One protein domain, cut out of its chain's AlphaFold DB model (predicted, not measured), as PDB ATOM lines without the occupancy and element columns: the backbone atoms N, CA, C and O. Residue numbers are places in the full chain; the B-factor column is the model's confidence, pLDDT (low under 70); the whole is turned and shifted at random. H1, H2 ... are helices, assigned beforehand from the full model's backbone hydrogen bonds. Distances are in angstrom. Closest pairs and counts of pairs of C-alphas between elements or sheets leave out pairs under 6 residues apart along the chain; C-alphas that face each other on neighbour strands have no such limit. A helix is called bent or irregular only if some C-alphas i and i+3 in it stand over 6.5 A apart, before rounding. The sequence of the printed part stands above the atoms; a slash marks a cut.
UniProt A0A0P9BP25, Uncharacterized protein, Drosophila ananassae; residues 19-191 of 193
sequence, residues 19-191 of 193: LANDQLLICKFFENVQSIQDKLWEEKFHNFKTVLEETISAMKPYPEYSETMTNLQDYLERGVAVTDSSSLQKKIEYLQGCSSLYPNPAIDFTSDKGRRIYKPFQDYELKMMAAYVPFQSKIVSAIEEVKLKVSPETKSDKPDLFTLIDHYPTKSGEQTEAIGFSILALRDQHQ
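This is residues 19 to 191 of the 193 residues of an uncharacterized protein of Drosophila ananassae (UniProt A0A0P9BP25). Two long helices, the bent H1 and the kinked H4, run side by side in opposite ways and make the long axis of an elongated body. Two short helical hairpins pack on one side of this pair: H2 with H3, which folds back from the end of H1, and H6 with H7, towards the other end, where the five-residue H5 makes the turn from H4 to H6. The printed part has 173 residues with seven named helices, H1 to H7 in that order along the chain, and no named strand; its class is all helix. The whole is loose, with a radius of gyration of the C-alphas of 20.1 A, and spans 65 by 34 by 22 A.

H1, residues 19 to 59, is the longest helix by residues, with 41. By its hydrogen bonds it was assigned as one helix, but it is bent: C-alphas 46 and 49 are 6.6 A apart. Its arm H1a, residues 19 to 46, is 40.7 A long and begins at C-alpha 19 at (106.343, -7.459, 11.297); its arm H1b, residues 49 to 59, is 15.6 A long. H4, residues 112 to 149, is 54.5 A long and ends at C-alpha 149 at (115.638, -8.930, 4.565). It has a kink of 47 degrees near residue 119 and is irregular, with C-alphas 117 and 120 7.2 A apart. H2, residues 63 to 81, is 28.7 A long, has a kink of 29 degrees near residue 70 and is irregular, with C-alphas 64 and 67 7.8 A apart. H3, residues 88 to 101, measures 21.0 A, and H5, residues 152 to 156, measures 6.3 A. H6, residues 159 to 170, is 17.3 A long and only just irregular, with C-alphas 166 and 169 6.8 A apart. H7, residues 174 to 185, is 16.6 A long and ends at C-alpha 185 at (110.528, 12.227, 3.894).

H1 is the hub, touching four other helices. H1a and H1b stand at a shallow tilt of 31 degrees. H1a touches H4 at a shallow tilt of 13 degrees, opposite ways; their closest C-alphas, of Val 33 and Ile 139, are 6.1 A apart. H1b touches H4, with residues 116 to 124 of H4 alone, closest at the C-alphas of Ala 58 and Ile 117, 5.1 A. H1b and H2 form a helical hairpin at a shallow tilt of 18 degrees, closest at the C-alphas of Ile 56 and Met 69, 5.5 A. H2 and H3 form another, closest at the C-alphas of Gly 79 and Tyr 94, 6.8 A. H3 touches H1a at residues 38 to 45 alone, at a steep tilt of 48 degrees, closest at the C-alphas of Phe 45 and Lys 91, 6.3 A. H7 touches H1a with residues 180 to 184 alone, closest at the C-alphas of Phe 30 and Leu 184, 6.3 A. H6 and H7 form a helical hairpin, closest at the C-alphas of Tyr 168 and Thr 176, 5.8 A. H4 and H6 only just touch, with 3 pairs of C-alphas within 8 A, closest at Ile 143 and Ile 165, 6.2 A. H5 is close to H1a but not clearly touching, the closest C-alphas being those of Asp 22 and Thr 154, 7.1 A. H3 and H7 are apart. Each O i to N i+4 pair is within hydrogen-bond range in H1a, H1b, H5 and H7; the counts are 12 of 15 in H2, 6 of 10 in H3, 29 of 34 in H4 and 6 of 8 in H6.

The two C-alphas farthest apart, of Leu 19 and Pro 63, are 65.5 A apart. The printed part has no cut. The links H2 to H3 and H3 to H4 are short, the others tight. The mean pLDDT of the printed part is 88.3; residue 19 and residues 100 to 106 are under 70.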
ATOM      1  N   LEU A  19     106.645  -8.886  11.459       63.59
ATOM      2  CA  LEU A  19     106.343  -7.459  11.297       63.59
ATOM      3  C   LEU A  19     107.209  -6.544  12.177       63.59
ATOM      4  O   LEU A  19     107.658  -5.501  11.710       63.59
ATOM      5  N   ALA A  20     107.447  -6.915  13.439       72.19
ATOM      6  CA  ALA A  20     108.282  -6.117  14.337       72.19
ATOM      7  C   ALA A  20     109.752  -6.104  13.880       72.19
ATOM      8  O   ALA A  20     110.441  -5.096  14.023       72.19
ATOM      9  N   ASN A  21     110.218  -7.209  13.289       85.88
ATOM     10  CA  ASN A  21     111.569  -7.312  12.746       85.88
ATOM     11  C   ASN A  21     111.728  -6.521  11.435       85.88
ATOM     12  O   ASN A  21     112.715  -5.808  11.266       85.88
ATOM     13  N   ASP A  22     110.745  -6.587  10.537       92.81
ATOM     14  CA  ASP A  22     110.751  -5.825   9.284       92.81
ATOM     15  C   ASP A  22     110.716  -4.314   9.524       92.81
ATOM     16  O   ASP A  22     111.438  -3.559   8.874       92.81
ATOM     17  N   GLN A  23     109.914  -3.866  10.491       93.31
ATOM     18  CA  GLN A  23     109.848  -2.458  10.862       93.31
ATOM     19  C   GLN A  23     111.198  -1.942  11.381       93.31
ATOM     20  O   GLN A  23     111.635  -0.858  11.000       93.31
ATOM     21  N   LEU A  24     111.902  -2.737  12.193       92.81
ATOM     22  CA  LEU A  24     113.242  -2.399  12.675       92.81
ATOM     23  C   LEU A  24     114.260  -2.308  11.528       92.81
ATOM     24  O   LEU A  24     115.096  -1.405  11.515       92.81
ATOM     25  N   LEU A  25     114.175  -3.204  10.542       94.69
ATOM     26  CA  LEU A  25     115.016  -3.155   9.341       94.69
ATOM     27  C   LEU A  25     114.764  -1.889   8.515       94.69
ATOM     28  O   LEU A  25     115.717  -1.274   8.039       94.69
ATOM     29  N   ILE A  26     113.501  -1.480   8.377       95.38
ATOM     30  CA  ILE A  26     113.114  -0.249   7.678       95.38
ATOM     31  C   ILE A  26     113.633   0.991   8.419       95.38
ATOM     32  O   ILE A  26     114.204   1.878   7.789       95.38
ATOM     33  N   CYS A  27     113.511   1.047   9.747       95.44
ATOM     34  CA  CYS A  27     114.036   2.183  10.509       95.44
ATOM     35  C   CYS A  27     115.558   2.280  10.432       95.44
ATOM     36  O   CYS A  27     116.089   3.347  10.132       95.44
ATOM     37  N   LYS A  28     116.260   1.149  10.558       95.25
ATOM     38  CA  LYS A  28     117.710   1.102  10.352       95.25
ATOM     39  C   LYS A  28     118.111   1.543   8.938       95.25
ATOM     40  O   LYS A  28     119.149   2.175   8.751       95.25
ATOM     41  N   PHE A  29     117.306   1.215   7.927       96.25
ATOM     42  CA  PHE A  29     117.520   1.702   6.568       96.25
ATOM     43  C   PHE A  29     117.429   3.234   6.493       96.25
ATOM     44  O   PHE A  29     118.340   3.853   5.943       96.25
ATOM     45  N   PHE A  30     116.407   3.854   7.093       96.81
ATOM     46  CA  PHE A  30     116.306   5.317   7.148       96.81
ATOM     47  C   PHE A  30     117.486   5.961   7.878       96.81
ATOM     48  O   PHE A  30     118.070   6.905   7.353       96.81
ATOM     49  N   GLU A  31     117.888   5.425   9.034       95.00
ATOM     50  CA  GLU A  31     119.064   5.898   9.779       95.00
ATOM     51  C   GLU A  31     120.341   5.843   8.927       95.00
ATOM     52  O   GLU A  31     121.133   6.789   8.909       95.00
ATOM     53  N   ASN A  32     120.533   4.752   8.178       94.38
ATOM     54  CA  ASN A  32     121.670   4.597   7.277       94.38
ATOM     55  C   ASN A  32     121.645   5.640   6.154       94.38
ATOM     56  O   ASN A  32     122.660   6.298   5.920       94.38
ATOM     57  N   VAL A  33     120.507   5.801   5.467       94.00
ATOM     58  CA  VAL A  33     120.361   6.795   4.391       94.00
ATOM     59  C   VAL A  33     120.613   8.200   4.930       94.00
ATOM     60  O   VAL A  33     121.391   8.939   4.328       94.00
ATOM     61  N   GLN A  34     120.051   8.536   6.094       94.00
ATOM     62  CA  GLN A  34     120.244   9.831   6.739       94.00
ATOM     63  C   GLN A  34     121.717  10.067   7.074       94.00
ATOM     64  O   GLN A  34     122.299  11.042   6.617       94.00
ATOM     65  N   SER A  35     122.372   9.133   7.770       93.81
ATOM     66  CA  SER A  35     123.795   9.269   8.111       93.81
ATOM     67  C   SER A  35     124.691   9.418   6.876       93.81
ATOM     68  O   SER A  35     125.711  10.112   6.923       93.81
ATOM     69  N   ILE A  36     124.344   8.754   5.769       92.31
ATOM     70  CA  ILE A  36     125.069   8.871   4.503       92.31
ATOM     71  C   ILE A  36     124.860  10.255   3.873       92.31
ATOM     72  O   ILE A  36     125.847  10.885   3.490       92.31
ATOM     73  N   GLN A  37     123.616  10.735   3.782       90.62
ATOM     74  CA  GLN A  37     123.309  12.052   3.216       90.62
ATOM     75  C   GLN A  37     123.886  13.190   4.061       90.62
ATOM     76  O   GLN A  37     124.481  14.108   3.502       90.62
ATOM     77  N   ASP A  38     123.794  13.100   5.388       92.44
ATOM     78  CA  ASP A  38     124.353  14.089   6.310       92.44
ATOM     79  C   ASP A  38     125.861  14.256   6.073       92.44
ATOM     80  O   ASP A  38     126.347  15.371   5.901       92.44
ATOM     81  N   LYS A  39     126.606  13.148   5.957       91.56
ATOM     82  CA  LYS A  39     128.053  13.179   5.672       91.56
ATOM     83  C   LYS A  39     128.386  13.811   4.324       91.56
ATOM     84  O   LYS A  39     129.364  14.547   4.232       91.56
ATOM     85  N   LEU A  40     127.598  13.524   3.290       89.12
ATOM     86  CA  LEU A  40     127.776  14.139   1.977       89.12
ATOM     87  C   LEU A  40     127.562  15.660   2.051       89.12
ATOM     88  O   LEU A  40     128.341  16.418   1.480       89.12
ATOM     89  N   TRP A  41     126.530  16.115   2.761       90.25
ATOM     90  CA  TRP A  41     126.253  17.541   2.941       90.25
ATOM     91  C   TRP A  41     127.329  18.261   3.753       90.25
ATOM     92  O   TRP A  41     127.707  19.377   3.402       90.25
ATOM     93  N   GLU A  42     127.859  17.613   4.787       91.44
ATOM     94  CA  GLU A  42     129.014  18.111   5.537       91.44
ATOM     95  C   GLU A  42     130.244  18.275   4.635       91.44
ATOM     96  O   GLU A  42     130.907  19.312   4.658       91.44
ATOM     97  N   GLU A  43     130.520  17.293   3.772       88.94
ATOM     98  CA  GLU A  43     131.633  17.369   2.824       88.94
ATOM     99  C   GLU A  43     131.429  18.472   1.771       88.94
ATOM    100  O   GLU A  43     132.364  19.227   1.482       88.94
ATOM    101  N   LYS A  44     130.210  18.625   1.234       89.31
ATOM    102  CA  LYS A  44     129.853  19.750   0.352       89.31
ATOM    103  C   LYS A  44     130.121  21.083   1.051       89.31
ATOM    104  O   LYS A  44     130.825  21.931   0.508       89.31
ATOM    105  N   PHE A  45     129.611  21.250   2.272       90.88
ATOM    106  CA  PHE A  45     129.756  22.476   3.058       90.88
ATOM    107  C   PHE A  45     131.220  22.841   3.307       90.88
ATOM    108  O   PHE A  45     131.620  23.974   3.035       90.88
ATOM    109  N   HIS A  46     132.020  21.877   3.769       87.62
ATOM    110  CA  HIS A  46     133.430  22.092   4.081       87.62
ATOM    111  C   HIS A  46     134.227  22.569   2.861       87.62
ATOM    112  O   HIS A  46     135.062  23.464   2.964       87.62
ATOM    113  N   ASN A  47     133.941  22.006   1.686       88.00
ATOM    114  CA  ASN A  47     134.644  22.356   0.456       88.00
ATOM    115  C   ASN A  47     134.145  23.666  -0.171       88.00
ATOM    116  O   ASN A  47     134.903  24.350  -0.854       88.00
ATOM    117  N   PHE A  48     132.881  24.029   0.042       90.12
ATOM    118  CA  PHE A  48     132.248  25.120  -0.692       90.12
ATOM    119  C   PHE A  48     132.804  26.510  -0.363       90.12
ATOM    120  O   PHE A  48     132.953  27.342  -1.254       90.12
ATOM    121  N   LYS A  49     133.140  26.778   0.905       89.06
ATOM    122  CA  LYS A  49     133.705  28.082   1.294       89.06
ATOM    123  C   LYS A  49     135.040  28.352   0.605       89.06
ATOM    124  O   LYS A  49     135.225  29.433   0.056       89.06
ATOM    125  N   THR A  50     135.911  27.346   0.556       90.50
ATOM    126  CA  THR A  50     137.195  27.417  -0.151       90.50
ATOM    127  C   THR A  50     137.000  27.756  -1.628       90.50
ATOM    128  O   THR A  50     137.697  28.606  -2.170       90.50
ATOM    129  N   VAL A  51     136.001  27.153  -2.275       91.56
ATOM    130  CA  VAL A  51     135.697  27.402  -3.693       91.56
ATOM    131  C   VAL A  51     135.277  28.847  -3.930       91.56
ATOM    132  O   VAL A  51     135.731  29.471  -4.886       91.56
ATOM    133  N   LEU A  52     134.460  29.414  -3.037       90.44
ATOM    134  CA  LEU A  52     134.082  30.826  -3.115       90.44
ATOM    135  C   LEU A  52     135.298  31.746  -2.982       90.44
ATOM    136  O   LEU A  52     135.445  32.674  -3.773       90.44
ATOM    137  N   GLU A  53     136.185  31.480  -2.023       93.31
ATOM    138  CA  GLU A  53     137.416  32.255  -1.818       93.31
ATOM    139  C   GLU A  53     138.348  32.207  -3.039       93.31
ATOM    140  O   GLU A  53     138.906  33.233  -3.458       93.31
ATOM    141  N   GLU A  54     138.498  31.024  -3.637       93.50
ATOM    142  CA  GLU A  54     139.285  30.807  -4.850       93.50
ATOM    143  C   GLU A  54     138.670  31.528  -6.053       93.50
ATOM    144  O   GLU A  54     139.385  32.215  -6.788       93.50
ATOM    145  N   THR A  55     137.349  31.455  -6.231       90.56
ATOM    146  CA  THR A  55     136.646  32.167  -7.306       90.56
ATOM    147  C   THR A  55     136.732  33.681  -7.147       90.56
ATOM    148  O   THR A  55     137.083  34.366  -8.108       90.56
ATOM    149  N   ILE A  56     136.503  34.215  -5.943       92.12
ATOM    150  CA  ILE A  56     136.691  35.643  -5.635       92.12
ATOM    151  C   ILE A  56     138.121  36.067  -5.986       92.12
ATOM    152  O   ILE A  56     138.344  37.103  -6.612       92.12
ATOM    153  N   SER A  57     139.112  35.247  -5.632       94.69
ATOM    154  CA  SER A  57     140.514  35.530  -5.942       94.69
ATOM    155  C   SER A  57     140.809  35.497  -7.443       94.69
ATOM    156  O   SER A  57     141.565  36.344  -7.922       94.69
ATOM    157  N   ALA A  58     140.186  34.587  -8.193       92.44
ATOM    158  CA  ALA A  58     140.309  34.502  -9.646       92.44
ATOM    159  C   ALA A  58     139.654  35.687 -10.381       92.44
ATOM    160  O   ALA A  58     140.068  36.005 -11.495       92.44
ATOM    161  N   MET A  59     138.676  36.363  -9.766       91.75
ATOM    162  CA  MET A  59     138.025  37.558 -10.324       91.75
ATOM    163  C   MET A  59     138.856  38.841 -10.167       91.75
ATOM    164  O   MET A  59     138.721  39.744 -10.988       91.75
ATOM    165  N   LYS A  60     139.754  38.926  -9.170       92.88
ATOM    166  CA  LYS A  60     140.547  40.142  -8.858       92.88
ATOM    167  C   LYS A  60     141.237  40.813 -10.061       92.88
ATOM    168  O   LYS A  60     141.257  42.042 -10.094       92.88
ATOM    169  N   PRO A  61     141.812  40.083 -11.038       94.00
ATOM    170  CA  PRO A  61     142.480  40.703 -12.185       94.00
ATOM    171  C   PRO A  61     141.530  41.321 -13.225       94.00
ATOM    172  O   PRO A  61     142.014  41.919 -14.184       94.00
ATOM    173  N   TYR A  62     140.213  41.143 -13.080       90.62
ATOM    174  CA  TYR A  62     139.206  41.438 -14.099       90.62
ATOM    175  C   TYR A  62     138.149  42.424 -13.556       90.62
ATOM    176  O   TYR A  62     137.126  42.001 -13.009       90.62
ATOM    177  N   PRO A  63     138.379  43.748 -13.675       90.94
ATOM    178  CA  PRO A  63     137.516  44.779 -13.091       90.94
ATOM    179  C   PRO A  63     136.048  44.715 -13.529       90.94
ATOM    180  O   PRO A  63     135.168  45.151 -12.784       90.94
ATOM    181  N   GLU A  64     135.765  44.155 -14.709       88.81
ATOM    182  CA  GLU A  64     134.403  43.966 -15.214       88.81
ATOM    183  C   GLU A  64     133.546  43.008 -14.365       88.81
ATOM    184  O   GLU A  64     132.328  43.010 -14.515       88.81
ATOM    185  N   TYR A  65     134.152  42.226 -13.461       88.00
ATOM    186  CA  TYR A  65     133.452  41.348 -12.511       88.00
ATOM    187  C   TYR A  65     133.422  41.903 -11.076       88.00
ATOM    188  O   TYR A  65     133.120  41.166 -10.141       88.00
ATOM    189  N   SER A  66     133.752  43.180 -10.865       89.50
ATOM    190  CA  SER A  66     133.825  43.790  -9.523       89.50
ATOM    191  C   SER A  66     132.514  43.710  -8.729       89.50
ATOM    192  O   SER A  66     132.547  43.430  -7.530       89.50
ATOM    193  N   GLU A  67     131.366  43.883  -9.385       88.88
ATOM    194  CA  GLU A  67     130.046  43.725  -8.760       88.88
ATOM    195  C   GLU A  67     129.802  42.273  -8.324       88.88
ATOM    196  O   GLU A  67     129.497  42.017  -7.160       88.88
ATOM    197  N   THR A  68     130.026  41.302  -9.216       87.50
ATOM    198  CA  THR A  68     129.912  39.870  -8.896       87.50
ATOM    199  C   THR A  68     130.853  39.470  -7.759       87.50
ATOM    200  O   THR A  68     130.444  38.763  -6.841       87.50
ATOM    201  N   MET A  69     132.099  39.948  -7.783       90.19
ATOM    202  CA  MET A  69     133.082  39.701  -6.729       90.19
ATOM    203  C   MET A  69     132.597  40.236  -5.376       90.19
ATOM    204  O   MET A  69     132.696  39.518  -4.385       90.19
ATOM    205  N   THR A  70     132.031  41.447  -5.344       90.94
ATOM    206  CA  THR A  70     131.467  42.052  -4.124       90.94
ATOM    207  C   THR A  70     130.294  41.224  -3.599       90.94
ATOM    208  O   THR A  70     130.268  40.866  -2.428       90.94
ATOM    209  N   ASN A  71     129.373  40.805  -4.472       89.88
ATOM    210  CA  ASN A  71     128.232  39.972  -4.079       89.88
ATOM    211  C   ASN A  71     128.661  38.617  -3.483       89.88
ATOM    212  O   ASN A  71     128.066  38.149  -2.508       89.88
ATOM    213  N   LEU A  72     129.694  37.985  -4.053       90.19
ATOM    214  CA  LEU A  72     130.256  36.736  -3.531       90.19
ATOM    215  C   LEU A  72     130.998  36.951  -2.203       90.19
ATOM    216  O   LEU A  72     130.894  36.103  -1.317       90.19
ATOM    217  N   GLN A  73     131.707  38.072  -2.045       92.38
ATOM    218  CA  GLN A  73     132.352  38.455  -0.785       92.38
ATOM    219  C   GLN A  73     131.320  38.673   0.321       92.38
ATOM    220  O   GLN A  73     131.398  38.008   1.352       92.38
ATOM    221  N   ASP A  74     130.301  39.497   0.076       91.56
ATOM    222  CA  ASP A  74     129.214  39.755   1.025       91.56
ATOM    223  C   ASP A  74     128.522  38.457   1.455       91.56
ATOM    224  O   ASP A  74     128.111  38.277   2.603       91.56
ATOM    225  N   TYR A  75     128.363  37.523   0.521       91.75
ATOM    226  CA  TYR A  75     127.784  36.227   0.817       91.75
ATOM    227  C   TYR A  75     128.686  35.332   1.662       91.75
ATOM    228  O   TYR A  75     128.206  34.731   2.627       91.75
ATOM    229  N   LEU A  76     129.977  35.263   1.331       91.69
ATOM    230  CA  LEU A  76     130.963  34.541   2.125       91.69
ATOM    231  C   LEU A  76     131.019  35.098   3.558       91.69
ATOM    232  O   LEU A  76     131.038  34.322   4.515       91.69
ATOM    233  N   GLU A  77     130.950  36.423   3.712       91.25
ATOM    234  CA  GLU A  77     130.900  37.108   5.006       91.25
ATOM    235  C   GLU A  77     129.640  36.755   5.806       91.25
ATOM    236  O   GLU A  77     129.739  36.386   6.979       91.25
ATOM    237  N   ARG A  78     128.451  36.755   5.185       87.50
ATOM    238  CA  ARG A  78     127.224  36.241   5.833       87.50
ATOM    239  C   ARG A  78     127.374  34.775   6.251       87.50
ATOM    240  O   ARG A  78     126.866  34.367   7.298       87.50
ATOM    241  N   GLY A  79     128.103  33.993   5.457       86.69
ATOM    242  CA  GLY A  79     128.440  32.596   5.718       86.69
ATOM    243  C   GLY A  79     129.374  32.361   6.907       86.69
ATOM    244  O   GLY A  79     129.489  31.218   7.353       86.69
ATOM    245  N   VAL A  80     130.020  33.392   7.465       87.44
ATOM    246  CA  VAL A  80     130.899  33.266   8.647       87.44
ATOM    247  C   VAL A  80     130.129  32.764   9.870       87.44
ATOM    248  O   VAL A  80     130.657  31.968  10.644       87.44
ATOM    249  N   ALA A  81     128.859  33.157  10.014       89.69
ATOM    250  CA  ALA A  81     127.997  32.685  11.098       89.69
ATOM    251  C   ALA A  81     127.607  31.199  10.967       89.69
ATOM    252  O   ALA A  81     127.159  30.594  11.942       89.69
ATOM    253  N   VAL A  82     127.771  30.606   9.778       91.81
ATOM    254  CA  VAL A  82     127.541  29.181   9.527       91.81
ATOM    255  C   VAL A  82     128.879  28.462   9.662       91.81
ATOM    256  O   VAL A  82     129.752  28.577   8.810       91.81
ATOM    257  N   THR A  83     129.067  27.747  10.759       90.75
ATOM    258  CA  THR A  83     130.315  27.067  11.147       90.75
ATOM    259  C   THR A  83     130.188  25.547  11.040       90.75
ATOM    260  O   THR A  83     129.088  25.018  10.882       90.75
ATOM    261  N   ASP A  84     131.290  24.818  11.238       87.12
ATOM    262  CA  ASP A  84     131.268  23.349  11.346       87.12
ATOM    263  C   ASP A  84     130.370  22.844  12.490       87.12
ATOM    264  O   ASP A  84     129.817  21.750  12.411       87.12
ATOM    265  N   SER A  85     130.161  23.650  13.535       90.62
ATOM    266  CA  SER A  85     129.254  23.343  14.651       90.62
ATOM    267  C   SER A  85     127.794  23.740  14.406       90.62
ATOM    268  O   SER A  85     126.939  23.492  15.257       90.62
ATOM    269  N   SER A  86     127.486  24.379  13.274       93.06
ATOM    270  CA  SER A  86     126.109  24.726  12.919       93.06
ATOM    271  C   SER A  86     125.296  23.483  12.572       93.06
ATOM    272  O   SER A  86     125.843  22.458  12.166       93.06
ATOM    273  N   SER A  87     123.970  23.575  12.710       93.12
ATOM    274  CA  SER A  87     123.086  22.491  12.287       93.12
ATOM    275  C   SER A  87     123.223  22.229  10.789       93.12
ATOM    276  O   SER A  87     123.432  23.157  10.003       93.12
ATOM    277  N   LEU A  88     123.041  20.970  10.387       90.56
ATOM    278  CA  LEU A  88     123.076  20.576   8.981       90.56
ATOM    279  C   LEU A  88     122.109  21.406   8.129       90.56
ATOM    280  O   LEU A  88     122.485  21.890   7.069       90.56
ATOM    281  N   GLN A  89     120.902  21.659   8.641       91.38
ATOM    282  CA  GLN A  89     119.905  22.496   7.974       91.38
ATOM    283  C   GLN A  89     120.451  23.890   7.625       91.38
ATOM    284  O   GLN A  89     120.306  24.333   6.491       91.38
ATOM    285  N   LYS A  90     121.163  24.549   8.551       92.44
ATOM    286  CA  LYS A  90     121.792  25.853   8.279       92.44
ATOM    287  C   LYS A  90     122.891  25.760   7.221       92.44
ATOM    288  O   LYS A  90     123.059  26.683   6.431       92.44
ATOM    289  N   LYS A  91     123.651  24.661   7.205       93.06
ATOM    290  CA  LYS A  91     124.691  24.416   6.192       93.06
ATOM    291  C   LYS A  91     124.078  24.199   4.807       93.06
ATOM    292  O   LYS A  91     124.589  24.755   3.839       93.06
ATOM    293  N   ILE A  92     122.978  23.451   4.717       90.12
ATOM    294  CA  ILE A  92     122.220  23.232   3.476       90.12
ATOM    295  C   ILE A  92     121.626  24.552   2.973       90.12
ATOM    296  O   ILE A  92     121.822  24.894   1.809       90.12
ATOM    297  N   GLU A  93     120.965  25.318   3.844       90.50
ATOM    298  CA  GLU A  93     120.401  26.636   3.512       90.50
ATOM    299  C   GLU A  93     121.469  27.601   3.005       90.50
ATOM    300  O   GLU A  93     121.242  28.307   2.023       90.50
ATOM    301  N   TYR A  94     122.647  27.592   3.639       90.94
ATOM    302  CA  TYR A  94     123.810  28.295   3.120       90.94
ATOM    303  C   TYR A  94     124.123  27.790   1.711       90.94
ATOM    304  O   TYR A  94     123.891  28.521   0.765       90.94
ATOM    305  N   LEU A  95     124.528  26.535   1.516       88.88
ATOM    306  CA  LEU A  95     124.886  25.995   0.192       88.88
ATOM    307  C   LEU A  95     123.877  26.330  -0.925       88.88
ATOM    308  O   LEU A  95     124.277  26.744  -2.013       88.88
ATOM    309  N   GLN A  96     122.579  26.203  -0.650       86.56
ATOM    310  CA  GLN A  96     121.507  26.512  -1.598       86.56
ATOM    311  C   GLN A  96     121.401  28.009  -1.917       86.56
ATOM    312  O   GLN A  96     121.145  28.374  -3.067       86.56
ATOM    313  N   GLY A  97     121.650  28.882  -0.938       85.69
ATOM    314  CA  GLY A  97     121.607  30.334  -1.093       85.69
ATOM    315  C   GLY A  97     122.575  30.872  -2.150       85.69
ATOM    316  O   GLY A  97     122.261  31.859  -2.812       85.69
ATOM    317  N   CYS A  98     123.706  30.206  -2.396       82.00
ATOM    318  CA  CYS A  98     124.674  30.673  -3.392       82.00
ATOM    319  C   CYS A  98     124.168  30.587  -4.838       82.00
ATOM    320  O   CYS A  98     124.582  31.389  -5.675       82.00
ATOM    321  N   SER A  99     123.263  29.652  -5.146       71.44
ATOM    322  CA  SER A  99     122.688  29.519  -6.495       71.44
ATOM    323  C   SER A  99     121.979  30.800  -6.957       71.44
ATOM    324  O   SER A  99     121.954  31.105  -8.145       71.44
ATOM    325  N   SER A 100     121.480  31.596  -6.004       65.19
ATOM    326  CA  SER A 100     120.827  32.884  -6.255       65.19
ATOM    327  C   SER A 100     121.794  34.043  -6.538       65.19
ATOM    328  O   SER A 100     121.362  35.101  -6.987       65.19
ATOM    329  N   LEU A 101     123.096  33.857  -6.291       66.25
ATOM    330  CA  LEU A 101     124.116  34.911  -6.388       66.25
ATOM    331  C   LEU A 101     124.905  34.896  -7.686       66.25
ATOM    332  O   LEU A 101     125.680  35.814  -7.948       66.25
ATOM    333  N   TYR A 102     124.678  33.885  -8.513       61.00
ATOM    334  CA  TYR A 102     125.139  33.886  -9.886       61.00
ATOM    335  C   TYR A 102     124.108  34.566 -10.785       61.00
ATOM    336  O   TYR A 102     123.213  33.911 -11.319       61.00
ATOM    337  N   PRO A 103     124.245  35.889 -10.986       53.41
ATOM    338  CA  PRO A 103     123.983  36.415 -12.318       53.41
ATOM    339  C   PRO A 103     124.924  37.554 -12.762       53.41
ATOM    340  O   PRO A 103     125.431  38.328 -11.964       53.41
ATOM    341  N   ASN A 104     125.070  37.630 -14.087       47.72
ATOM    342  CA  ASN A 104     125.418  38.750 -14.977       47.72
ATOM    343  C   ASN A 104     126.588  39.741 -14.655       47.72
ATOM    344  O   ASN A 104     126.559  40.383 -13.615       47.72
ATOM    345  N   PRO A 105     127.538  40.000 -15.593       52.91
ATOM    346  CA  PRO A 105     127.652  39.362 -16.899       52.91
ATOM    347  C   PRO A 105     127.854  37.863 -16.715       52.91
ATOM    348  O   PRO A 105     128.638  37.433 -15.868       52.91
ATOM    349  N   ALA A 106     127.062  37.071 -17.447       66.00
ATOM    350  CA  ALA A 106     127.227  35.630 -17.470       66.00
ATOM    351  C   ALA A 106     128.705  35.393 -17.759       66.00
ATOM    352  O   ALA A 106     129.221  35.924 -18.747       66.00
ATOM    353  N   ILE A 107     129.400  34.712 -16.845       70.19
ATOM    354  CA  ILE A 107     130.813  34.401 -17.027       70.19
ATOM    355  C   ILE A 107     130.928  33.784 -18.418       70.19
ATOM    356  O   ILE A 107     130.306  32.762 -18.698       70.19
ATOM    357  N   ASP A 108     131.665  34.438 -19.314       76.94
ATOM    358  CA  ASP A 108     131.842  33.915 -20.662       76.94
ATOM    359  C   ASP A 108     132.772  32.707 -20.586       76.94
ATOM    360  O   ASP A 108     133.998  32.832 -20.668       76.94
ATOM    361  N   PHE A 109     132.177  31.527 -20.427       75.38
ATOM    362  CA  PHE A 109     132.882  30.254 -20.313       75.38
ATOM    363  C   PHE A 109     133.689  29.893 -21.571       75.38
ATOM    364  O   PHE A 109     134.544  29.006 -21.519       75.38
ATOM    365  N   THR A 110     133.466  30.579 -22.698       78.50
ATOM    366  CA  THR A 110     134.242  30.370 -23.928       78.50
ATOM    367  C   THR A 110     135.569  31.132 -23.915       78.50
ATOM    368  O   THR A 110     136.539  30.699 -24.550       78.50
ATOM    369  N   SER A 111     135.658  32.208 -23.128       88.38
ATOM    370  CA  SER A 111     136.869  33.009 -22.958       88.38
ATOM    371  C   SER A 111     137.871  32.386 -21.977       88.38
ATOM    372  O   SER A 111     137.502  31.718 -21.009       88.38
ATOM    373  N   ASP A 112     139.165  32.670 -22.166       88.75
ATOM    374  CA  ASP A 112     140.210  32.273 -21.209       88.75
ATOM    375  C   ASP A 112     139.965  32.836 -19.805       88.75
ATOM    376  O   ASP A 112     140.217  32.152 -18.811       88.75
ATOM    377  N   LYS A 113     139.455  34.071 -19.711       89.44
ATOM    378  CA  LYS A 113     139.131  34.706 -18.428       89.44
ATOM    379  C   LYS A 113     137.995  33.974 -17.716       89.44
ATOM    380  O   LYS A 113     138.135  33.640 -16.544       89.44
ATOM    381  N   GLY A 114     136.912  33.655 -18.425       86.94
ATOM    382  CA  GLY A 114     135.773  32.970 -17.829       86.94
ATOM    383  C   GLY A 114     136.120  31.550 -17.405       86.94
ATOM    384  O   GLY A 114     135.755  31.144 -16.304       86.94
ATOM    385  N   ARG A 115     136.943  30.838 -18.190       87.88
ATOM    386  CA  ARG A 115     137.508  29.542 -17.775       87.88
ATOM    387  C   ARG A 115     138.317  29.640 -16.483       87.88
ATOM    388  O   ARG A 115     138.165  28.791 -15.614       87.88
ATOM    389  N   ARG A 116     139.164  30.664 -16.329       90.50
ATOM    390  CA  ARG A 116     139.962  30.864 -15.103       90.50
ATOM    391  C   ARG A 116     139.093  31.175 -13.887       90.50
ATOM    392  O   ARG A 116     139.364  30.640 -12.820       90.50
ATOM    393  N   ILE A 117     138.058  31.997 -14.057       89.50
ATOM    394  CA  ILE A 117     137.121  32.356 -12.983       89.50
ATOM    395  C   ILE A 117     136.268  31.150 -12.562       89.50
ATOM    396  O   ILE A 117     136.028  30.961 -11.372       89.50
ATOM    397  N   TYR A 118     135.827  30.326 -13.519       86.62
ATOM    398  CA  TYR A 118     134.978  29.161 -13.248       86.62
ATOM    399  C   TYR A 118     135.750  27.922 -12.784       86.62
ATOM    400  O   TYR A 118     135.168  27.033 -12.169       86.62
ATOM    401  N   LYS A 119     137.060  27.850 -13.045       90.19
ATOM    402  CA  LYS A 119     137.880  26.680 -12.715       90.19
ATOM    403  C   LYS A 119     137.702  26.163 -11.272       90.19
ATOM    404  O   LYS A 119     137.560  24.952 -11.141       90.19
ATOM    405  N   PRO A 120     137.650  26.999 -10.217       90.44
ATOM    406  CA  PRO A 120     137.419  26.507  -8.857       90.44
ATOM    407  C   PRO A 120     136.080  25.772  -8.693       90.44
ATOM    408  O   PRO A 120     136.029  24.716  -8.067       90.44
ATOM    409  N   PHE A 121     135.005  26.273  -9.314       86.12
ATOM    410  CA  PHE A 121     133.706  25.590  -9.332       86.12
ATOM    411  C   PHE A 121     133.768  24.280 -10.105       86.12
ATOM    412  O   PHE A 121     133.276  23.268  -9.622       86.12
ATOM    413  N   GLN A 122     134.431  24.265 -11.260       86.25
ATOM    414  CA  GLN A 122     134.614  23.038 -12.028       86.25
ATOM    415  C   GLN A 122     135.407  21.980 -11.240       86.25
ATOM    416  O   GLN A 122     135.033  20.807 -11.220       86.25
ATOM    417  N   ASP A 123     136.494  22.378 -10.577       89.31
ATOM    418  CA  ASP A 123     137.311  21.479  -9.755       89.31
ATOM    419  C   ASP A 123     136.501  20.950  -8.555       89.31
ATOM    420  O   ASP A 123     136.590  19.767  -8.210       89.31
ATOM    421  N   TYR A 124     135.649  21.791  -7.962       87.94
ATOM    422  CA  TYR A 124     134.693  21.394  -6.932       87.94
ATOM    423  C   TYR A 124     133.648  20.403  -7.434       87.94
ATOM    424  O   TYR A 124     133.446  19.374  -6.795       87.94
ATOM    425  N   GLU A 125     133.016  20.661  -8.578       84.31
ATOM    426  CA  GLU A 125     132.036  19.760  -9.188       84.31
ATOM    427  C   GLU A 125     132.655  18.386  -9.448       84.31
ATOM    428  O   GLU A 125     132.087  17.370  -9.050       84.31
ATOM    429  N   LEU A 126     133.862  18.342 -10.021       86.81
ATOM    430  CA  LEU A 126     134.595  17.096 -10.248       86.81
ATOM    431  C   LEU A 126     134.915  16.369  -8.937       86.81
ATOM    432  O   LEU A 126     134.728  15.152  -8.844       86.81
ATOM    433  N   LYS A 127     135.356  17.099  -7.905       87.44
ATOM    434  CA  LYS A 127     135.612  16.533  -6.574       87.44
ATOM    435  C   LYS A 127     134.337  15.962  -5.958       87.44
ATOM    436  O   LYS A 127     134.363  14.855  -5.426       87.44
ATOM    437  N   MET A 128     133.221  16.680  -6.061       84.62
ATOM    438  CA  MET A 128     131.929  16.229  -5.553       84.62
ATOM    439  C   MET A 128     131.428  15.019  -6.321       84.62
ATOM    440  O   MET A 128     131.044  14.046  -5.687       84.62
ATOM    441  N   MET A 129     131.513  14.999  -7.652       82.81
ATOM    442  CA  MET A 129     131.190  13.813  -8.456       82.81
ATOM    443  C   MET A 129     132.002  12.588  -8.022       82.81
ATOM    444  O   MET A 129     131.439  11.504  -7.874       82.81
ATOM    445  N   ALA A 130     133.301  12.754  -7.763       84.81
ATOM    446  CA  ALA A 130     134.141  11.675  -7.253       84.81
ATOM    447  C   ALA A 130     133.721  11.225  -5.841       84.81
ATOM    448  O   ALA A 130     133.692  10.023  -5.571       84.81
ATOM    449  N   ALA A 131     133.351  12.162  -4.963       83.00
ATOM    450  CA  ALA A 131     132.841  11.868  -3.625       83.00
ATOM    451  C   ALA A 131     131.454  11.198  -3.660       83.00
ATOM    452  O   ALA A 131     131.177  10.317  -2.851       83.00
ATOM    453  N   TYR A 132     130.595  11.528  -4.629       83.62
ATOM    454  CA  TYR A 132     129.250  10.958  -4.765       83.62
ATOM    455  C   TYR A 132     129.254   9.452  -4.998       83.62
ATOM    456  O   TYR A 132     128.391   8.762  -4.461       83.62
ATOM    457  N   VAL A 133     130.208   8.925  -5.769       86.06
ATOM    458  CA  VAL A 133     130.272   7.493  -6.107       86.06
ATOM    459  C   VAL A 133     130.270   6.594  -4.858       86.06
ATOM    460  O   VAL A 133     129.393   5.729  -4.751       86.06
ATOM    461  N   PRO A 134     131.175   6.770  -3.871       88.75
ATOM    462  CA  PRO A 134     131.148   5.959  -2.658       88.75
ATOM    463  C   PRO A 134     129.903   6.197  -1.792       88.75
ATOM    464  O   PRO A 134     129.467   5.267  -1.116       88.75
ATOM    465  N   PHE A 135     129.299   7.391  -1.796       86.94
ATOM    466  CA  PHE A 135     128.040   7.624  -1.076       86.94
ATOM    467  C   PHE A 135     126.857   6.908  -1.736       86.94
ATOM    468  O   PHE A 135     126.095   6.223  -1.052       86.94
ATOM    469  N   GLN A 136     126.740   6.994  -3.062       88.31
ATOM    470  CA  GLN A 136     125.717   6.292  -3.830       88.31
ATOM    471  C   GLN A 136     125.835   4.782  -3.631       88.31
ATOM    472  O   GLN A 136     124.830   4.131  -3.357       88.31
ATOM    473  N   SER A 137     127.054   4.238  -3.689       91.12
ATOM    474  CA  SER A 137     127.305   2.818  -3.434       91.12
ATOM    475  C   SER A 137     126.812   2.383  -2.051       91.12
ATOM    476  O   SER A 137     126.141   1.361  -1.949       91.12
ATOM    477  N   LYS A 138     127.049   3.178  -0.997       93.00
ATOM    478  CA  LYS A 138     126.563   2.865   0.358       93.00
ATOM    479  C   LYS A 138     125.034   2.851   0.449       93.00
ATOM    480  O   LYS A 138     124.487   1.976   1.117       93.00
ATOM    481  N   ILE A 139     124.347   3.782  -0.219       92.56
ATOM    482  CA  ILE A 139     122.874   3.790  -0.245       92.56
ATOM    483  C   ILE A 139     122.347   2.587  -1.030       92.56
ATOM    484  O   ILE A 139     121.429   1.924  -0.559       92.56
ATOM    485  N   VAL A 140     122.954   2.249  -2.171       93.56
ATOM    486  CA  VAL A 140     122.591   1.046  -2.938       93.56
ATOM    487  C   VAL A 140     122.766  -0.218  -2.092       93.56
ATOM    488  O   VAL A 140     121.859  -1.041  -2.047       93.56
ATOM    489  N   SER A 141     123.858  -0.348  -1.335       94.56
ATOM    490  CA  SER A 141     124.034  -1.484  -0.420       94.56
ATOM    491  C   SER A 141     122.975  -1.524   0.691       94.56
ATOM    492  O   SER A 141     122.470  -2.598   1.012       94.56
ATOM    493  N   ALA A 142     122.592  -0.374   1.257       94.12
ATOM    494  CA  ALA A 142     121.511  -0.306   2.245       94.12
ATOM    495  C   ALA A 142     120.145  -0.691   1.637       94.12
ATOM    496  O   ALA A 142     119.350  -1.378   2.281       94.12
ATOM    497  N   ILE A 143     119.899  -0.296   0.382       94.56
ATOM    498  CA  ILE A 143     118.729  -0.680  -0.419       94.56
ATOM    499  C   ILE A 143     118.689  -2.195  -0.639       94.56
ATOM    500  O   ILE A 143     117.659  -2.831  -0.420       94.56
ATOM    501  N   GLU A 144     119.799  -2.799  -1.056       94.50
ATOM    502  CA  GLU A 144     119.881  -4.244  -1.268       94.50
ATOM    503  C   GLU A 144     119.641  -5.008   0.036       94.50
ATOM    504  O   GLU A 144     118.879  -5.976   0.052       94.50
ATOM    505  N   GLU A 145     120.213  -4.541   1.150       94.44
ATOM    506  CA  GLU A 145     120.008  -5.148   2.465       94.44
ATOM    507  C   GLU A 145     118.528  -5.134   2.876       94.44
ATOM    508  O   GLU A 145     117.990  -6.181   3.253       94.44
ATOM    509  N   VAL A 146     117.851  -3.982   2.781       94.88
ATOM    510  CA  VAL A 146     116.436  -3.880   3.171       94.88
ATOM    511  C   VAL A 146     115.541  -4.679   2.220       94.88
ATOM    512  O   VAL A 146     114.642  -5.388   2.671       94.88
ATOM    513  N   LYS A 147     115.837  -4.683   0.913       93.81
ATOM    514  CA  LYS A 147     115.112  -5.502  -0.068       93.81
ATOM    515  C   LYS A 147     115.284  -6.995   0.172       93.81
ATOM    516  O   LYS A 147     114.344  -7.742  -0.076       93.81
ATOM    517  N   LEU A 148     116.442  -7.462   0.620       94.12
ATOM    518  CA  LEU A 148     116.657  -8.888   0.869       94.12
ATOM    519  C   LEU A 148     116.001  -9.356   2.168       94.12
ATOM    520  O   LEU A 148     115.493 -10.473   2.221       94.12
ATOM    521  N   LYS A 149     116.020  -8.518   3.208       94.38
ATOM    522  CA  LYS A 149     115.638  -8.930   4.565       94.38
ATOM    523  C   LYS A 149     114.177  -8.667   4.918       94.38
ATOM    524  O   LYS A 149     113.653  -9.382   5.764       94.38
ATOM    525  N   VAL A 150     113.531  -7.683   4.293       93.62
ATOM    526  CA  VAL A 150     112.110  -7.384   4.531       93.62
ATOM    527  C   VAL A 150     111.220  -8.371   3.772       93.62
ATOM    528  O   VAL A 150     111.467  -8.678   2.596       93.62
ATOM    529  N   SER A 151     110.168  -8.860   4.434       93.44
ATOM    530  CA  SER A 151     109.228  -9.825   3.851       93.44
ATOM    531  C   SER A 151     108.484  -9.277   2.617       93.44
ATOM    532  O   SER A 151     108.298  -8.062   2.484       93.44
ATOM    533  N   PRO A 152     108.059 -10.144   1.675       92.81
ATOM    534  CA  PRO A 152     107.232  -9.739   0.536       92.81
ATOM    535  C   PRO A 152     105.941  -9.016   0.938       92.81
ATOM    536  O   PRO A 152     105.552  -8.057   0.275       92.81
ATOM    537  N   GLU A 153     105.309  -9.438   2.034       93.19
ATOM    538  CA  GLU A 153     104.089  -8.835   2.567       93.19
ATOM    539  C   GLU A 153     104.345  -7.382   2.979       93.19
ATOM    540  O   GLU A 153     103.688  -6.470   2.480       93.19
ATOM    541  N   THR A 154     105.387  -7.137   3.780       92.44
ATOM    542  CA  THR A 154     105.748  -5.775   4.194       92.44
ATOM    543  C   THR A 154     106.112  -4.878   3.007       92.44
ATOM    544  O   THR A 154     105.816  -3.682   3.039       92.44
ATOM    545  N   LYS A 155     106.747  -5.425   1.958       92.56
ATOM    546  CA  LYS A 155     107.036  -4.671   0.725       92.56
ATOM    547  C   LYS A 155     105.757  -4.233   0.022       92.56
ATOM    548  O   LYS A 155     105.651  -3.077  -0.377       92.56
ATOM    549  N   SER A 156     104.793  -5.146  -0.098       92.62
ATOM    550  CA  SER A 156     103.489  -4.865  -0.702       92.62
ATOM    551  C   SER A 156     102.698  -3.824   0.092       92.62
ATOM    552  O   SER A 156     102.008  -3.004  -0.506       92.62
ATOM    553  N   ASP A 157     102.828  -3.824   1.420       92.81
ATOM    554  CA  ASP A 157     102.151  -2.872   2.310       92.81
ATOM    555  C   ASP A 157     102.786  -1.469   2.306       92.81
ATOM    556  O   ASP A 157     102.228  -0.531   2.879       92.81
ATOM    557  N   LYS A 158     103.974  -1.307   1.708       93.00
ATOM    558  CA  LYS A 158     104.741  -0.047   1.685       93.00
ATOM    559  C   LYS A 158     105.182   0.314   0.260       93.00
ATOM    560  O   LYS A 158     106.380   0.493   0.016       93.00
ATOM    561  N   PRO A 159     104.239   0.424  -0.692       93.44
ATOM    562  CA  PRO A 159     104.561   0.558  -2.108       93.44
ATOM    563  C   PRO A 159     105.344   1.839  -2.414       93.44
ATOM    564  O   PRO A 159     106.262   1.792  -3.228       93.44
ATOM    565  N   ASP A 160     105.050   2.952  -1.739       94.81
ATOM    566  CA  ASP A 160     105.722   4.236  -1.984       94.81
ATOM    567  C   ASP A 160     107.219   4.163  -1.655       94.81
ATOM    568  O   ASP A 160     108.066   4.534  -2.471       94.81
ATOM    569  N   LEU A 161     107.559   3.591  -0.494       95.00
ATOM    570  CA  LEU A 161     108.945   3.392  -0.078       95.00
ATOM    571  C   LEU A 161     109.685   2.467  -1.044       95.00
ATOM    572  O   LEU A 161     110.758   2.818  -1.535       95.00
ATOM    573  N   PHE A 162     109.123   1.292  -1.337       95.50
ATOM    574  CA  PHE A 162     109.805   0.317  -2.189       95.50
ATOM    575  C   PHE A 162     109.885   0.759  -3.655       95.50
ATOM    576  O   PHE A 162     110.869   0.448  -4.321       95.50
ATOM    577  N   THR A 163     108.951   1.591  -4.121       95.00
ATOM    578  CA  THR A 163     109.063   2.262  -5.421       95.00
ATOM    579  C   THR A 163     110.270   3.196  -5.446       95.00
ATOM    580  O   THR A 163     111.078   3.114  -6.368       95.00
ATOM    581  N   LEU A 164     110.450   4.058  -4.439       94.31
ATOM    582  CA  LEU A 164     111.609   4.959  -4.382       94.31
ATOM    583  C   LEU A 164     112.933   4.190  -4.257       94.31
ATOM    584  O   LEU A 164     113.900   4.512  -4.950       94.31
ATOM    585  N   ILE A 165     112.955   3.147  -3.424       93.88
ATOM    586  CA  ILE A 165     114.092   2.232  -3.260       93.88
ATOM    587  C   ILE A 165     114.477   1.595  -4.603       93.88
ATOM    588  O   ILE A 165     115.660   1.518  -4.922       93.88
ATOM    589  N   ASP A 166     113.507   1.164  -5.409       93.25
ATOM    590  CA  ASP A 166     113.771   0.557  -6.716       93.25
ATOM    591  C   ASP A 166     114.224   1.574  -7.769       93.25
ATOM    592  O   ASP A 166     115.012   1.244  -8.656       93.25
ATOM    593  N   HIS A 167     113.775   2.826  -7.661       92.25
ATOM    594  CA  HIS A 167     114.168   3.883  -8.588       92.25
ATOM    595  C   HIS A 167     115.567   4.432  -8.302       92.25
ATOM    596  O   HIS A 167     116.268   4.799  -9.249       92.25
ATOM    597  N   TYR A 168     116.001   4.476  -7.040       91.06
ATOM    598  CA  TYR A 168     117.263   5.110  -6.642       91.06
ATOM    599  C   TYR A 168     118.498   4.630  -7.442       91.06
ATOM    600  O   TYR A 168     119.234   5.483  -7.943       91.06
ATOM    601  N   PRO A 169     118.734   3.315  -7.657       87.31
ATOM    602  CA  PRO A 169     119.908   2.833  -8.395       87.31
ATOM    603  C   PRO A 169     119.868   3.149  -9.896       87.31
ATOM    604  O   PRO A 169     120.894   3.080 -10.563       87.31
ATOM    605  N   THR A 170     118.691   3.480 -10.440       87.00
ATOM    606  CA  THR A 170     118.501   3.745 -11.878       87.00
ATOM    607  C   THR A 170     118.818   5.185 -12.275       87.00
ATOM    608  O   THR A 170     118.810   5.516 -13.462       87.00
ATOM    609  N   LYS A 171     119.059   6.058 -11.291       83.50
ATOM    610  CA  LYS A 171     119.302   7.488 -11.485       83.50
ATOM    611  C   LYS A 171     120.751   7.864 -11.190       83.50
ATOM    612  O   LYS A 171     121.475   7.136 -10.509       83.50
ATOM    613  N   SER A 172     121.157   9.028 -11.689       75.06
ATOM    614  CA  SER A 172     122.456   9.640 -11.412       75.06
ATOM    615  C   SER A 172     122.315  11.135 -11.108       75.06
ATOM    616  O   SER A 172     121.331  11.778 -11.488       75.06
ATOM    617  N   GLY A 173     123.314  11.690 -10.417       73.12
ATOM    618  CA  GLY A 173     123.403  13.121 -10.120       73.12
ATOM    619  C   GLY A 173     122.250  13.635  -9.253       73.12
ATOM    620  O   GLY A 173     121.843  12.985  -8.290       73.12
ATOM    621  N   GLU A 174     121.710  14.801  -9.614       71.56
ATOM    622  CA  GLU A 174     120.647  15.499  -8.870       71.56
ATOM    623  C   GLU A 174     119.384  14.646  -8.670       71.56
ATOM    624  O   GLU A 174     118.718  14.736  -7.641       71.56
ATOM    625  N   GLN A 175     119.070  13.762  -9.623       78.38
ATOM    626  CA  GLN A 175     117.910  12.875  -9.520       78.38
ATOM    627  C   GLN A 175     118.065  11.871  -8.373       78.38
ATOM    628  O   GLN A 175     117.099  11.568  -7.676       78.38
ATOM    629  N   THR A 176     119.280  11.368  -8.152       82.88
ATOM    630  CA  THR A 176     119.584  10.442  -7.057       82.88
ATOM    631  C   THR A 176     119.455  11.137  -5.701       82.88
ATOM    632  O   THR A 176     118.879  10.575  -4.770       82.88
ATOM    633  N   GLU A 177     119.925  12.381  -5.598       82.19
ATOM    634  CA  GLU A 177     119.799  13.196  -4.385       82.19
ATOM    635  C   GLU A 177     118.328  13.488  -4.046       82.19
ATOM    636  O   GLU A 177     117.907  13.270  -2.907       82.19
ATOM    637  N   ALA A 178     117.522  13.869  -5.041       86.00
ATOM    638  CA  ALA A 178     116.088  14.098  -4.870       86.00
ATOM    639  C   ALA A 178     115.346  12.837  -4.386       86.00
ATOM    640  O   ALA A 178     114.505  12.914  -3.484       86.00
ATOM    641  N   ILE A 179     115.677  11.657  -4.931       88.38
ATOM    642  CA  ILE A 179     115.091  10.388  -4.469       88.38
ATOM    643  C   ILE A 179     115.524  10.088  -3.033       88.38
ATOM    644  O   ILE A 179     114.683   9.696  -2.231       88.38
ATOM    645  N   GLY A 180     116.793  10.306  -2.673       88.81
ATOM    646  CA  GLY A 180     117.267  10.129  -1.297       88.81
ATOM    647  C   GLY A 180     116.493  10.989  -0.289       88.81
ATOM    648  O   GLY A 180     116.029  10.475   0.727       88.81
ATOM    649  N   PHE A 181     116.246  12.262  -0.614       88.38
ATOM    650  CA  PHE A 181     115.382  13.126   0.200       88.38
ATOM    651  C   PHE A 181     113.938  12.625   0.275       88.38
ATOM    652  O   PHE A 181     113.330  12.651   1.343       88.38
ATOM    653  N   SER A 182     113.403  12.135  -0.844       92.12
ATOM    654  CA  SER A 182     112.046  11.584  -0.903       92.12
ATOM    655  C   SER A 182     111.916  10.329  -0.043       92.12
ATOM    656  O   SER A 182     110.905  10.157   0.626       92.12
ATOM    657  N   ILE A 183     112.953   9.484  -0.005       93.19
ATOM    658  CA  ILE A 183     113.033   8.336   0.901       93.19
ATOM    659  C   ILE A 183     112.966   8.831   2.350       93.19
ATOM    660  O   ILE A 183     112.086   8.401   3.090       93.19
ATOM    661  N   LEU A 184     113.828   9.768   2.757       92.81
ATOM    662  CA  LEU A 184     113.834  10.264   4.141       92.81
ATOM    663  C   LEU A 184     112.532  10.963   4.550       92.81
ATOM    664  O   LEU A 184     112.131  10.851   5.705       92.81
ATOM    665  N   ALA A 185     111.832  11.620   3.624       92.94
ATOM    666  CA  ALA A 185     110.528  12.227   3.894       92.94
ATOM    667  C   ALA A 185     109.445  11.204   4.293       92.94
ATOM    668  O   ALA A 185     108.467  11.570   4.944       92.94
ATOM    669  N   LEU A 186     109.613   9.920   3.952       93.81
ATOM    670  CA  LEU A 186     108.702   8.850   4.371       93.81
ATOM    671  C   LEU A 186     109.002   8.316   5.779       93.81
ATOM    672  O   LEU A 186     108.192   7.567   6.325       93.81
ATOM    673  N   ARG A 187     110.133   8.686   6.395       92.25
ATOM    674  CA  ARG A 187     110.588   8.127   7.680       92.25
ATOM    675  C   ARG A 187     109.513   8.203   8.770       92.25
ATOM    676  O   ARG A 187     109.215   7.194   9.412       92.25
ATOM    677  N   ASP A 188     108.887   9.367   8.928       88.19
ATOM    678  CA  ASP A 188     107.883   9.602   9.971       88.19
ATOM    679  C   ASP A 188     106.581   8.823   9.695       88.19
ATOM    680  O   ASP A 188     105.942   8.324  10.623       88.19
ATOM    681  N   GLN A 189     106.220   8.623   8.420       90.19
ATOM    682  CA  GLN A 189     105.070   7.795   8.018       90.19
ATOM    683  C   GLN A 189     105.266   6.324   8.408       90.19
ATOM    684  O   GLN A 189     104.305   5.600   8.668       90.19
ATOM    685  N   HIS A 190     106.525   5.896   8.491       88.06
ATOM    686  CA  HIS A 190     106.915   4.574   8.952       88.06
ATOM    687  C   HIS A 190     107.197   4.509  10.455       88.06
ATOM    688  O   HIS A 190     107.639   3.463  10.907       88.06
ATOM    689  N   GLN A 191     106.912   5.551  11.247       88.62
ATOM    690  CA  GLN A 191     107.105   5.546  12.709       88.62
ATOM    691  C   GLN A 191     108.556   5.258  13.135       88.62
ATOM    692  O   GLN A 191     108.804   4.655  14.180       88.62
TER     693      GLN A 191